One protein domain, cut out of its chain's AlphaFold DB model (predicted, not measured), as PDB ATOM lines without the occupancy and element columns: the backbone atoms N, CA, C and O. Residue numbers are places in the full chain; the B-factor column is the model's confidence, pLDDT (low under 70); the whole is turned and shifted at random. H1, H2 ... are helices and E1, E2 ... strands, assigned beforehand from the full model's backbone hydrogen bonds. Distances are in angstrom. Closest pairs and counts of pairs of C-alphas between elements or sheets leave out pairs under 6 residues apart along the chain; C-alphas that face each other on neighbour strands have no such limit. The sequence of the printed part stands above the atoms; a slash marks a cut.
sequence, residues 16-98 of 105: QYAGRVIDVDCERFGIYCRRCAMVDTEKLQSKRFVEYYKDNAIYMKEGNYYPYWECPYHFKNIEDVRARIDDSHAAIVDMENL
ATOM      1  N   GLN A  16      25.512  -6.885 -12.819       61.41
ATOM      2  CA  GLN A  16      24.975  -7.923 -13.709       61.41
ATOM      3  C   GLN A  16      23.567  -8.422 -13.327       61.41
ATOM      4  O   GLN A  16      22.885  -9.015 -14.157       61.41
ATOM      5  N   TYR A  17      23.111  -8.174 -12.093       63.34
ATOM      6  CA  TYR A  17      21.762  -8.537 -11.631       63.34
ATOM      7  C   TYR A  17      20.794  -7.346 -11.558       63.34
ATOM      8  O   TYR A  17      19.645  -7.505 -11.125       63.34
ATOM      9  N   ALA A  18      21.243  -6.154 -11.967       73.75
ATOM     10  CA  ALA A  18      20.392  -4.978 -12.048       73.75
ATOM     11  C   ALA A  18      19.477  -5.080 -13.277       73.75
ATOM     12  O   ALA A  18      19.929  -5.283 -14.403       73.75
ATOM     13  N   GLY A  19      18.175  -4.938 -13.053       80.00
ATOM     14  CA  GLY A  19      17.194  -4.799 -14.114       80.00
ATOM     15  C   GLY A  19      17.089  -3.346 -14.571       80.00
ATOM     16  O   GLY A  19      17.287  -2.412 -13.787       80.00
ATOM     17  N   ARG A  20      16.783  -3.165 -15.855       83.56
ATOM     18  CA  ARG A  20      16.539  -1.858 -16.468       83.56
ATOM     19  C   ARG A  20      15.037  -1.675 -16.616       83.56
ATOM     20  O   ARG A  20      14.370  -2.571 -17.121       83.56
ATOM     21  N   VAL A  21      14.538  -0.533 -16.162       90.62
ATOM     22  CA  VAL A  21      13.168  -0.089 -16.433       90.62
ATOM     23  C   VAL A  21      13.284   1.083 -17.391       90.62
ATOM     24  O   VAL A  21      13.891   2.104 -17.047       90.62
ATOM     25  N   ILE A  22      12.773   0.878 -18.599       93.56
ATOM     26  CA  ILE A  22      12.810   1.825 -19.708       93.56
ATOM     27  C   ILE A  22      11.359   2.020 -20.165       93.56
ATOM     28  O   ILE A  22      10.660   1.022 -20.353       93.56
ATOM     29  N   ASP A  23      10.884   3.268 -20.251       96.12
ATOM     30  CA  ASP A  23       9.546   3.571 -20.793       96.12
ATOM     31  C   ASP A  23       9.526   3.392 -22.321       96.12
ATOM     32  O   ASP A  23      10.545   3.157 -22.974       96.12
ATOM     33  N   VAL A  24       8.341   3.572 -22.899       96.81
ATOM     34  CA  VAL A  24       8.101   3.499 -24.341       96.81
ATOM     35  C   VAL A  24       9.005   4.424 -25.173       96.81
ATOM     36  O   VAL A  24       9.371   4.057 -26.284       96.81
ATOM     37  N   ASP A  25       9.411   5.575 -24.633       95.38
ATOM     38  CA  ASP A  25      10.215   6.616 -25.291       95.38
ATOM     39  C   ASP A  25      11.713   6.540 -24.953       95.38
ATOM     40  O   ASP A  25      12.440   7.527 -25.062       95.38
ATOM     41  N   CYS A  26      12.184   5.369 -24.515       94.19
ATOM     42  CA  CYS A  26      13.572   5.113 -24.117       94.19
ATOM     43  C   CYS A  26      14.030   5.830 -22.826       94.19
ATOM     44  O   CYS A  26      15.210   5.734 -22.459       94.19
ATOM     45  N   GLU A  27      13.129   6.503 -22.099       94.19
ATOM     46  CA  GLU A  27      13.436   7.126 -20.807       94.19
ATOM     47  C   GLU A  27      13.775   6.062 -19.748       94.19
ATOM     48  O   GLU A  27      13.063   5.073 -19.584       94.19
ATOM     49  N   ARG A  28      14.871   6.254 -18.999       91.38
ATOM     50  CA  ARG A  28      15.370   5.286 -18.003       91.38
ATOM     51  C   ARG A  28      15.048   5.734 -16.580       91.38
ATOM     52  O   ARG A  28      15.483   6.802 -16.161       91.38
ATOM     53  N   PHE A  29      14.426   4.869 -15.775       84.62
ATOM     54  CA  PHE A  29      13.942   5.254 -14.436       84.62
ATOM     55  C   PHE A  29      14.878   4.959 -13.246       84.62
ATOM     56  O   PHE A  29      14.492   5.122 -12.079       84.62
ATOM     57  N   GLY A  30      16.131   4.580 -13.508       81.25
ATOM     58  CA  GLY A  30      17.156   4.325 -12.488       81.25
ATOM     59  C   GLY A  30      17.524   2.847 -12.354       81.25
ATOM     60  O   GLY A  30      17.440   2.091 -13.321       81.25
ATOM     61  N   ILE A  31      17.978   2.440 -11.162       82.56
ATOM     62  CA  ILE A  31      18.518   1.095 -10.914       82.56
ATOM     63  C   ILE A  31      17.524   0.253 -10.107       82.56
ATOM     64  O   ILE A  31      17.081   0.628  -9.015       82.56
ATOM     65  N   TYR A  32      17.205  -0.925 -10.635       87.94
ATOM     66  CA  TYR A  32      16.230  -1.851 -10.075       87.94
ATOM     67  C   TYR A  32      16.858  -3.232  -9.910       87.94
ATOM     68  O   TYR A  32      17.758  -3.599 -10.660       87.94
ATOM     69  N   CYS A  33      16.370  -4.038  -8.965       89.00
ATOM     70  CA  CYS A  33      16.685  -5.465  -8.991       89.00
ATOM     71  C   CYS A  33      15.886  -6.128 -10.120       89.00
ATOM     72  O   CYS A  33      14.816  -5.639 -10.488       89.00
ATOM     73  N   ARG A  34      16.374  -7.253 -10.653       87.31
ATOM     74  CA  ARG A  34      15.744  -7.954 -11.785       87.31
ATOM     75  C   ARG A  34      14.232  -8.165 -11.624       87.31
ATOM     76  O   ARG A  34      13.477  -7.851 -12.534       87.31
ATOM     77  N   ARG A  35      13.788  -8.641 -10.456       89.75
ATOM     78  CA  ARG A  35      12.363  -8.896 -10.180       89.75
ATOM     79  C   ARG A  35      11.534  -7.613 -10.209       89.75
ATOM     80  O   ARG A  35      10.477  -7.585 -10.825       89.75
ATOM     81  N   CYS A  36      12.003  -6.568  -9.531       91.62
ATOM     82  CA  CYS A  36      11.301  -5.290  -9.506       91.62
ATOM     83  C   CYS A  36      11.265  -4.644 -10.887       91.62
ATOM     84  O   CYS A  36      10.240  -4.081 -11.235       91.62
ATOM     85  N   ALA A  37      12.336  -4.772 -11.674       92.19
ATOM     86  CA  ALA A  37      12.358  -4.259 -13.035       92.19
ATOM     87  C   ALA A  37      11.300  -4.931 -13.914       92.19
ATOM     88  O   ALA A  37      10.521  -4.231 -14.539       92.19
ATOM     89  N   MET A  38      11.214  -6.266 -13.902       91.19
ATOM     90  CA  MET A  38      10.207  -6.994 -14.686       91.19
ATOM     91  C   MET A  38       8.781  -6.550 -14.338       91.19
ATOM     92  O   MET A  38       8.021  -6.164 -15.220       91.19
ATOM     93  N   VAL A  39       8.451  -6.525 -13.043       93.19
ATOM     94  CA  VAL A  39       7.112  -6.138 -12.571       93.19
ATOM     95  C   VAL A  39       6.783  -4.685 -12.923       93.19
ATOM     96  O   VAL A  39       5.641  -4.377 -13.253       93.19
ATOM     97  N   ASP A  40       7.749  -3.773 -12.816       92.81
ATOM     98  CA  ASP A  40       7.508  -2.356 -13.099       92.81
ATOM     99  C   ASP A  40       7.422  -2.082 -14.606       92.81
ATOM    100  O   ASP A  40       6.561  -1.315 -15.029       92.81
ATOM    101  N   THR A  41       8.220  -2.773 -15.428       93.94
ATOM    102  CA  THR A  41       8.113  -2.724 -16.894       93.94
ATOM    103  C   THR A  41       6.744  -3.217 -17.365       93.94
ATOM    104  O   THR A  41       6.108  -2.539 -18.163       93.94
ATOM    105  N   GLU A  42       6.223  -4.328 -16.831       94.56
ATOM    106  CA  GLU A  42       4.869  -4.813 -17.160       94.56
ATOM    107  C   GLU A  42       3.775  -3.809 -16.743       94.56
ATOM    108  O   GLU A  42       2.818  -3.542 -17.481       94.56
ATOM    109  N   LYS A  43       3.923  -3.192 -15.564       94.62
ATOM    110  CA  LYS A  43       3.017  -2.127 -15.103       94.62
ATOM    111  C   LYS A  43       3.084  -0.884 -15.985       94.62
ATOM    112  O   LYS A  43       2.064  -0.226 -16.166       94.62
ATOM    113  N   LEU A  44       4.257  -0.529 -16.495       95.19
ATOM    114  CA  LEU A  44       4.404   0.573 -17.440       95.19
ATOM    115  C   LEU A  44       3.759   0.216 -18.779       95.19
ATOM    116  O   LEU A  44       2.898   0.959 -19.239       95.19
ATOM    117  N   GLN A  45       4.076  -0.947 -19.348       96.75
ATOM    118  CA  GLN A  45       3.505  -1.409 -20.615       96.75
ATOM    119  C   GLN A  45       1.975  -1.420 -20.583       96.75
ATOM    120  O   GLN A  45       1.349  -0.859 -21.477       96.75
ATOM    121  N   SER A  46       1.364  -1.959 -19.525       97.25
ATOM    122  CA  SER A  46      -0.100  -1.981 -19.372       97.25
ATOM    123  C   SER A  46      -0.737  -0.591 -19.258       97.25
ATOM    124  O   SER A  46      -1.847  -0.395 -19.741       97.25
ATOM    125  N   LYS A  47      -0.045   0.393 -18.669       97.44
ATOM    126  CA  LYS A  47      -0.520   1.789 -18.604       97.44
ATOM    127  C   LYS A  47      -0.405   2.532 -19.932       97.44
ATOM    128  O   LYS A  47      -1.106   3.521 -20.127       97.44
ATOM    129  N   ARG A  48       0.533   2.125 -20.787       97.75
ATOM    130  CA  ARG A  48       0.802   2.760 -22.084       97.75
ATOM    131  C   ARG A  48       0.073   2.069 -23.229       97.75
ATOM    132  O   ARG A  48      -0.058   2.671 -24.285       97.75
ATOM    133  N   PHE A  49      -0.341   0.819 -23.054       98.31
ATOM    134  CA  PHE A  49      -0.947   0.013 -24.106       98.31
ATOM    135  C   PHE A  49      -2.226   0.655 -24.651       98.31
ATOM    136  O   PHE A  49      -3.081   1.107 -23.889       98.31
ATOM    137  N   VAL A  50      -2.347   0.664 -25.978       98.06
ATOM    138  CA  VAL A  50      -3.520   1.164 -26.699       98.06
ATOM    139  C   VAL A  50      -4.267   0.003 -27.344       98.06
ATOM    140  O   VAL A  50      -5.414  -0.258 -26.996       98.06
ATOM    141  N   GLU A  51      -3.619  -0.703 -28.272       98.00
ATOM    142  CA  GLU A  51      -4.219  -1.805 -29.023       98.00
ATOM    143  C   GLU A  51      -3.158  -2.720 -29.645       98.00
ATOM    144  O   GLU A  51      -1.969  -2.394 -29.679       98.00
ATOM    145  N   TYR A  52      -3.615  -3.849 -30.189       98.38
ATOM    146  CA  TYR A  52      -2.849  -4.643 -31.143       98.38
ATOM    147  C   TYR A  52      -3.276  -4.306 -32.574       98.38
ATOM    148  O   TYR A  52      -4.467  -4.323 -32.884       98.38
ATOM    149  N   TYR A  53      -2.306  -4.086 -33.459       98.00
ATOM    150  CA  TYR A  53      -2.511  -3.958 -34.900       98.00
ATOM    151  C   TYR A  53      -1.528  -4.872 -35.637       98.00
ATOM    152  O   TYR A  53      -0.318  -4.701 -35.513       98.00
ATOM    153  N   LYS A  54      -2.039  -5.861 -36.383       96.25
ATOM    154  CA  LYS A  54      -1.225  -6.876 -37.089       96.25
ATOM    155  C   LYS A  54      -0.117  -7.463 -36.197       96.25
ATOM    156  O   LYS A  54       1.060  -7.371 -36.526       96.25
ATOM    157  N   ASP A  55      -0.506  -7.968 -35.027       95.62
ATOM    158  CA  ASP A  55       0.383  -8.551 -34.005       95.62
ATOM    159  C   ASP A  55       1.402  -7.590 -33.361       95.62
ATOM    160  O   ASP A  55       2.178  -7.998 -32.497       95.62
ATOM    161  N   ASN A  56       1.370  -6.298 -33.700       96.56
ATOM    162  CA  ASN A  56       2.194  -5.274 -33.065       96.56
ATOM    163  C   ASN A  56       1.401  -4.574 -31.958       96.56
ATOM    164  O   ASN A  56       0.276  -4.127 -32.180       96.56
ATOM    165  N   ALA A  57       1.990  -4.469 -30.766       97.94
ATOM    166  CA  ALA A  57       1.426  -3.682 -29.677       97.94
ATOM    167  C   ALA A  57       1.734  -2.195 -29.895       97.94
ATOM    168  O   ALA A  57       2.899  -1.807 -29.983       97.94
ATOM    169  N   ILE A  58       0.689  -1.374 -29.942       98.25
ATOM    170  CA  ILE A  58       0.792   0.083 -30.024       98.25
ATOM    171  C   ILE A  58       0.676   0.665 -28.617       98.25
ATOM    172  O   ILE A  58      -0.179   0.261 -27.820       98.25
ATOM    173  N   TYR A  59       1.519   1.652 -28.326       98.56
ATOM    174  CA  TYR A  59       1.590   2.315 -27.028       98.56
ATOM    175  C   TYR A  59       1.387   3.830 -27.167       98.56
ATOM    176  O   TYR A  59       1.651   4.399 -28.226       98.56
ATOM    177  N   MET A  60       0.961   4.500 -26.094       98.25
ATOM    178  CA  MET A  60       0.800   5.952 -26.029       98.25
ATOM    179  C   MET A  60       1.396   6.534 -24.742       98.25
ATOM    180  O   MET A  60       1.153   6.043 -23.637       98.25
ATOM    181  N   LYS A  61       2.161   7.621 -24.891       97.94
ATOM    182  CA  LYS A  61       2.679   8.457 -23.798       97.94
ATOM    183  C   LYS A  61       2.509   9.922 -24.188       97.94
ATOM    184  O   LYS A  61       2.992  10.339 -25.236       97.94
ATOM    185  N   GLU A  62       1.816  10.690 -23.346       96.31
ATOM    186  CA  GLU A  62       1.671  12.152 -23.483       96.31
ATOM    187  C   GLU A  62       1.120  12.601 -24.852       96.31
ATOM    188  O   GLU A  62       1.571  13.579 -25.443       96.31
ATOM    189  N   GLY A  63       0.139  11.861 -25.379       96.25
ATOM    190  CA  GLY A  63      -0.479  12.154 -26.678       96.25
ATOM    191  C   GLY A  63       0.377  11.772 -27.891       96.25
ATOM    192  O   GLY A  63      -0.008  12.069 -29.018       96.25
ATOM    193  N   ASN A  64       1.516  11.109 -27.677       97.56
ATOM    194  CA  ASN A  64       2.340  10.532 -28.732       97.56
ATOM    195  C   ASN A  64       2.131   9.019 -28.794       97.56
ATOM    196  O   ASN A  64       2.085   8.362 -27.752       97.56
ATOM    197  N   TYR A  65       2.050   8.474 -30.004       98.06
ATOM    198  CA  TYR A  65       1.864   7.052 -30.272       98.06
ATOM    199  C   TYR A  65       3.156   6.399 -30.755       98.06
ATOM    200  O   TYR A  65       3.907   6.983 -31.540       98.06
ATOM    201  N   TYR A  66       3.387   5.168 -30.311       97.44
ATOM    202  CA  TYR A  66       4.614   4.417 -30.537       97.44
ATOM    203  C   TYR A  66       4.282   3.043 -31.138       97.44
ATOM    204  O   TYR A  66       3.421   2.345 -30.594       97.44
ATOM    205  N   PRO A  67       4.958   2.636 -32.230       96.38
ATOM    206  CA  PRO A  67       4.698   1.362 -32.908       96.38
ATOM    207  C   PRO A  67       5.211   0.129 -32.152       96.38
ATOM    208  O   PRO A  67       4.826  -0.984 -32.494       96.38
ATOM    209  N   TYR A  68       6.108   0.307 -31.177       95.62
ATOM    210  CA  TYR A  68       6.644  -0.752 -30.317       95.62
ATOM    211  C   TYR A  68       7.257  -0.154 -29.035       95.62
ATOM    212  O   TYR A  68       7.373   1.066 -28.901       95.62
ATOM    213  N   TRP A  69       7.617  -1.009 -28.074       97.12
ATOM    214  CA  TRP A  69       8.221  -0.611 -26.796       97.12
ATOM    215  C   TRP A  69       9.688  -0.191 -26.961       97.12
ATOM    216  O   TRP A  69      10.397  -0.803 -27.752       97.12
ATOM    217  N   GLU A  70      10.161   0.795 -26.192       95.44
ATOM    218  CA  GLU A  70      11.510   1.377 -26.352       95.44
ATOM    219  C   GLU A  70      11.754   1.906 -27.783       95.44
ATOM    220  O   GLU A  70      12.799   1.672 -28.395       95.44
ATOM    221  N   CYS A  71      10.763   2.610 -28.343       93.50
ATOM    222  CA  CYS A  71      10.828   3.171 -29.687       93.50
ATOM    223  C   CYS A  71      11.365   4.616 -29.643       93.50
ATOM    224  O   CYS A  71      10.758   5.478 -29.005       93.50
ATOM    225  N   PRO A  72      12.470   4.928 -30.350       91.88
ATOM    226  CA  PRO A  72      13.108   6.246 -30.299       91.88
ATOM    227  C   PRO A  72      12.369   7.327 -31.107       91.88
ATOM    228  O   PRO A  72      12.828   8.463 -31.168       91.88
ATOM    229  N   TYR A  73      11.260   6.981 -31.760       92.12
ATOM    230  CA  TYR A  73      10.424   7.895 -32.534       92.12
ATOM    231  C   TYR A  73       8.946   7.680 -32.213       92.12
ATOM    232  O   TYR A  73       8.550   6.631 -31.701       92.12
ATOM    233  N   HIS A  74       8.121   8.673 -32.534       95.12
ATOM    234  CA  HIS A  74       6.696   8.641 -32.246       95.12
ATOM    235  C   HIS A  74       5.883   9.386 -33.305       95.12
ATOM    236  O   HIS A  74       6.410  10.188 -34.075       95.12
ATOM    237  N   PHE A  75       4.573   9.172 -33.277       95.19
ATOM    238  CA  PHE A  75       3.599   9.836 -34.138       95.19
ATOM    239  C   PHE A  75       2.560  10.582 -33.299       95.19
ATOM    240  O   PHE A  75       2.409  10.323 -32.105       95.19
ATOM    241  N   LYS A  76       1.853  11.537 -33.907       95.62
ATOM    242  CA  LYS A  76       0.801  12.316 -33.222       95.62
ATOM    243  C   LYS A  76      -0.583  11.677 -33.308       95.62
ATOM    244  O   LYS A  76      -1.455  12.018 -32.517       95.62
ATOM    245  N   ASN A  77      -0.778  10.762 -34.246       95.62
ATOM    246  CA  ASN A  77      -2.024  10.039 -34.446       95.62
ATOM    247  C   ASN A  77      -1.728   8.535 -34.562       95.62
ATOM    248  O   ASN A  77      -0.576   8.124 -34.733       95.62
ATOM    249  N   ILE A  78      -2.765   7.718 -34.406       96.81
ATOM    250  CA  ILE A  78      -2.633   6.259 -34.437       96.81
ATOM    251  C   ILE A  78      -2.591   5.730 -35.877       96.81
ATOM    252  O   ILE A  78      -1.999   4.687 -36.146       96.81
ATOM    253  N   GLU A  79      -3.176   6.463 -36.820       96.81
ATOM    254  CA  GLU A  79      -3.225   6.128 -38.241       96.81
ATOM    255  C   GLU A  79      -1.823   6.068 -38.866       96.81
ATOM    256  O   GLU A  79      -1.508   5.106 -39.565       96.81
ATOM    257  N   ASP A  80      -0.949   7.021 -38.544       95.12
ATOM    258  CA  ASP A  80       0.445   7.066 -38.995       95.12
ATOM    259  C   ASP A  80       1.255   5.895 -38.417       95.12
ATOM    260  O   ASP A  80       2.133   5.346 -39.083       95.12
ATOM    261  N   VAL A  81       0.933   5.460 -37.193       96.44
ATOM    262  CA  VAL A  81       1.562   4.282 -36.570       96.44
ATOM    263  C   VAL A  81       1.185   3.029 -37.348       96.44
ATOM    264  O   VAL A  81       2.052   2.218 -37.669       96.44
ATOM    265  N   ARG A  82      -0.100   2.881 -37.690       97.19
ATOM    266  CA  ARG A  82      -0.594   1.762 -38.503       97.19
ATOM    267  C   ARG A  82       0.029   1.779 -39.898       97.19
ATOM    268  O   ARG A  82       0.509   0.742 -40.342       97.19
ATOM    269  N   ALA A  83       0.131   2.948 -40.532       95.12
ATOM    270  CA  ALA A  83       0.828   3.107 -41.808       95.12
ATOM    271  C   ALA A  83       2.311   2.701 -41.708       95.12
ATOM    272  O   ALA A  83       2.826   2.020 -42.593       95.12
ATOM    273  N   ARG A  84       2.991   3.037 -40.603       94.06
ATOM    274  CA  ARG A  84       4.375   2.608 -40.348       94.06
ATOM    275  C   ARG A  84       4.510   1.107 -40.075       94.06
ATOM    276  O   ARG A  84       5.564   0.534 -40.353       94.06
ATOM    277  N   ILE A  85       3.500   0.472 -39.491       95.19
ATOM    278  CA  ILE A  85       3.469  -0.988 -39.327       95.19
ATOM    279  C   ILE A  85       3.252  -1.658 -40.690       95.19
ATOM    280  O   ILE A  85       3.891  -2.666 -40.984       95.19
ATOM    281  N   ASP A  86       2.402  -1.072 -41.535       95.81
ATOM    282  CA  ASP A  86       2.123  -1.561 -42.886       95.81
ATOM    283  C   ASP A  86       3.337  -1.441 -43.818       95.81
ATOM    284  O   ASP A  86       3.591  -2.355 -44.604       95.81
ATOM    285  N   ASP A  87       4.118  -0.365 -43.693       94.25
ATOM    286  CA  ASP A  87       5.402  -0.190 -44.373       94.25
ATOM    287  C   ASP A  87       6.570  -0.211 -43.381       94.25
ATOM    288  O   ASP A  87       7.157   0.810 -43.000       94.25
ATOM    289  N   SER A  88       6.939  -1.422 -42.959       88.00
ATOM    290  CA  SER A  88       7.987  -1.604 -41.960       88.00
ATOM    291  C   SER A  88       9.389  -1.179 -42.427       88.00
ATOM    292  O   SER A  88      10.280  -1.013 -41.587       88.00
ATOM    293  N   HIS A  89       9.588  -1.030 -43.741       86.75
ATOM    294  CA  HIS A  89      10.872  -0.724 -44.379       86.75
ATOM    295  C   HIS A  89      11.083   0.780 -44.582       86.75
ATOM    296  O   HIS A  89      12.203   1.204 -44.876       86.75
ATOM    297  N   ALA A  90      10.047   1.597 -44.370       85.12
ATOM    298  CA  ALA A  90      10.168   3.044 -44.370       85.12
ATOM    299  C   ALA A  90      11.052   3.541 -43.211       85.12
ATOM    300  O   ALA A  90      10.852   3.213 -42.028       85.12
ATOM    301  N   ALA A  91      12.031   4.379 -43.555       81.81
ATOM    302  CA  ALA A  91      12.829   5.122 -42.591       81.81
ATOM    303  C   ALA A  91      12.074   6.385 -42.158       81.81
ATOM    304  O   ALA A  91      11.611   7.157 -42.994       81.81
ATOM    305  N   ILE A  92      11.982   6.607 -40.848       81.38
ATOM    306  CA  ILE A  92      11.481   7.865 -40.291       81.38
ATOM    307  C   ILE A  92      12.677   8.786 -40.110       81.38
ATOM    308  O   ILE A  92      13.642   8.422 -39.437       81.38
ATOM    309  N   VAL A  93      12.622   9.962 -40.731       77.31
ATOM    310  CA  VAL A  93      13.703  10.939 -40.661       77.31
ATOM    311  C   VAL A  93      13.157  12.268 -40.181       77.31
ATOM    312  O   VAL A  93      12.162  12.769 -40.697       77.31
ATOM    313  N   ASP A  94      13.829  12.835 -39.188       74.06
ATOM    314  CA  ASP A  94      13.554  14.188 -38.742       74.06
ATOM    315  C   ASP A  94      14.120  15.190 -39.759       74.06
ATOM    316  O   ASP A  94      15.332  15.283 -39.980       74.06
ATOM    317  N   MET A  95      13.217  15.940 -40.385       73.88
ATOM    318  CA  MET A  95      13.550  16.930 -41.405       73.88
ATOM    319  C   MET A  95      14.390  18.090 -40.857       73.88
ATOM    320  O   MET A  95      15.129  18.711 -41.626       73.88
ATOM    321  N   GLU A  96      14.330  18.389 -39.556       73.62
ATOM    322  CA  GLU A  96      15.177  19.421 -38.948       73.62
ATOM    323  C   GLU A  96      16.650  19.003 -38.941       73.62
ATOM    324  O   GLU A  96      17.532  19.817 -39.231       73.62
ATOM    325  N   ASN A  97      16.899  17.711 -38.723       65.50
ATOM    326  CA  ASN A  97      18.228  17.108 -38.718       65.50
ATOM    327  C   ASN A  97      18.767  16.816 -40.133       65.50
ATOM    328  O   ASN A  97      19.972  16.641 -40.316       65.50
ATOM    329  N   LEU A  98      17.908  16.829 -41.158       66.69
ATOM    330  CA  LEU A  98      18.287  16.563 -42.553       66.69
ATOM    331  C   LEU A  98      18.968  17.754 -43.265       66.69
ATOM    332  O   LEU A  98      19.425  17.624 -44.403       66.69
TER     333      LEU A  98
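What this domain is: This is residues 16 to 98 of the 105 residues of an uncharacterized protein of Virgibacillus profundi (UniProt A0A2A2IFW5). One helix, H1, joins two small sheets: the hairpin E1-E2 packs along H1, and the small sheet E3-E4-E5 follows directly at H1's other end. A short helix, H2, packs on that sheet away from the hairpin, and a tail without named elements, residues 87 to 98, ends the printed part. The printed part has 83 residues with two named helices and five named strands, in the order E1 E2 H1 E3 E4 E5 H2; both sheets are antiparallel and the class is mixed. The whole is only just loose, close to compact, with a radius of gyration of the C-alphas of 14.2 A and spans of 38 by 30 by 23 A.

Where its parts are: E1, residues 18 to 22, begins at C-alpha 18 (20.392, -4.978, -12.048). E2 is residues 28 to 33. H1, residues 34 to 48, is 21.1 A long. E3 is residues 49 to 53, E4 residues 56 to 61, 16.6 A long, and E5 residues 64 to 66. H2, residues 78 to 86, is 12.5 A long and ends at C-alpha 86 (2.123, -1.561, -42.886).

How they stand to each other: In the hairpin of E1 and E2, N 19 and O 32 are 2.8 A apart. The closest C-alphas of E1 and H1, Gly 19 and Arg 34, are 4.2 A apart. H1 only grazes the sheet E3 E4 E5, with residues 45 to 48. That sheet is a meander, each strand the antiparallel neighbour of the one before: N 50 and O 58 are 2.9 A apart, N 66 and O 59 2.8 A. H2 is on it at a height of 6.9 A; its closest C-alphas to E5, Ile 78 and Tyr 65, are 6.2 A apart. H1 and H2 are apart. In both helices every O i to N i+4 pair is within hydrogen-bond range.

The domain as a whole: The two C-alphas farthest apart, Arg 35 and Leu 98, are 41.6 A apart. The printed part has no cut. The link from E5 to H2, 11 residues, is long. Residues 16 to 17 and 97 to 98 have pLDDT under 70.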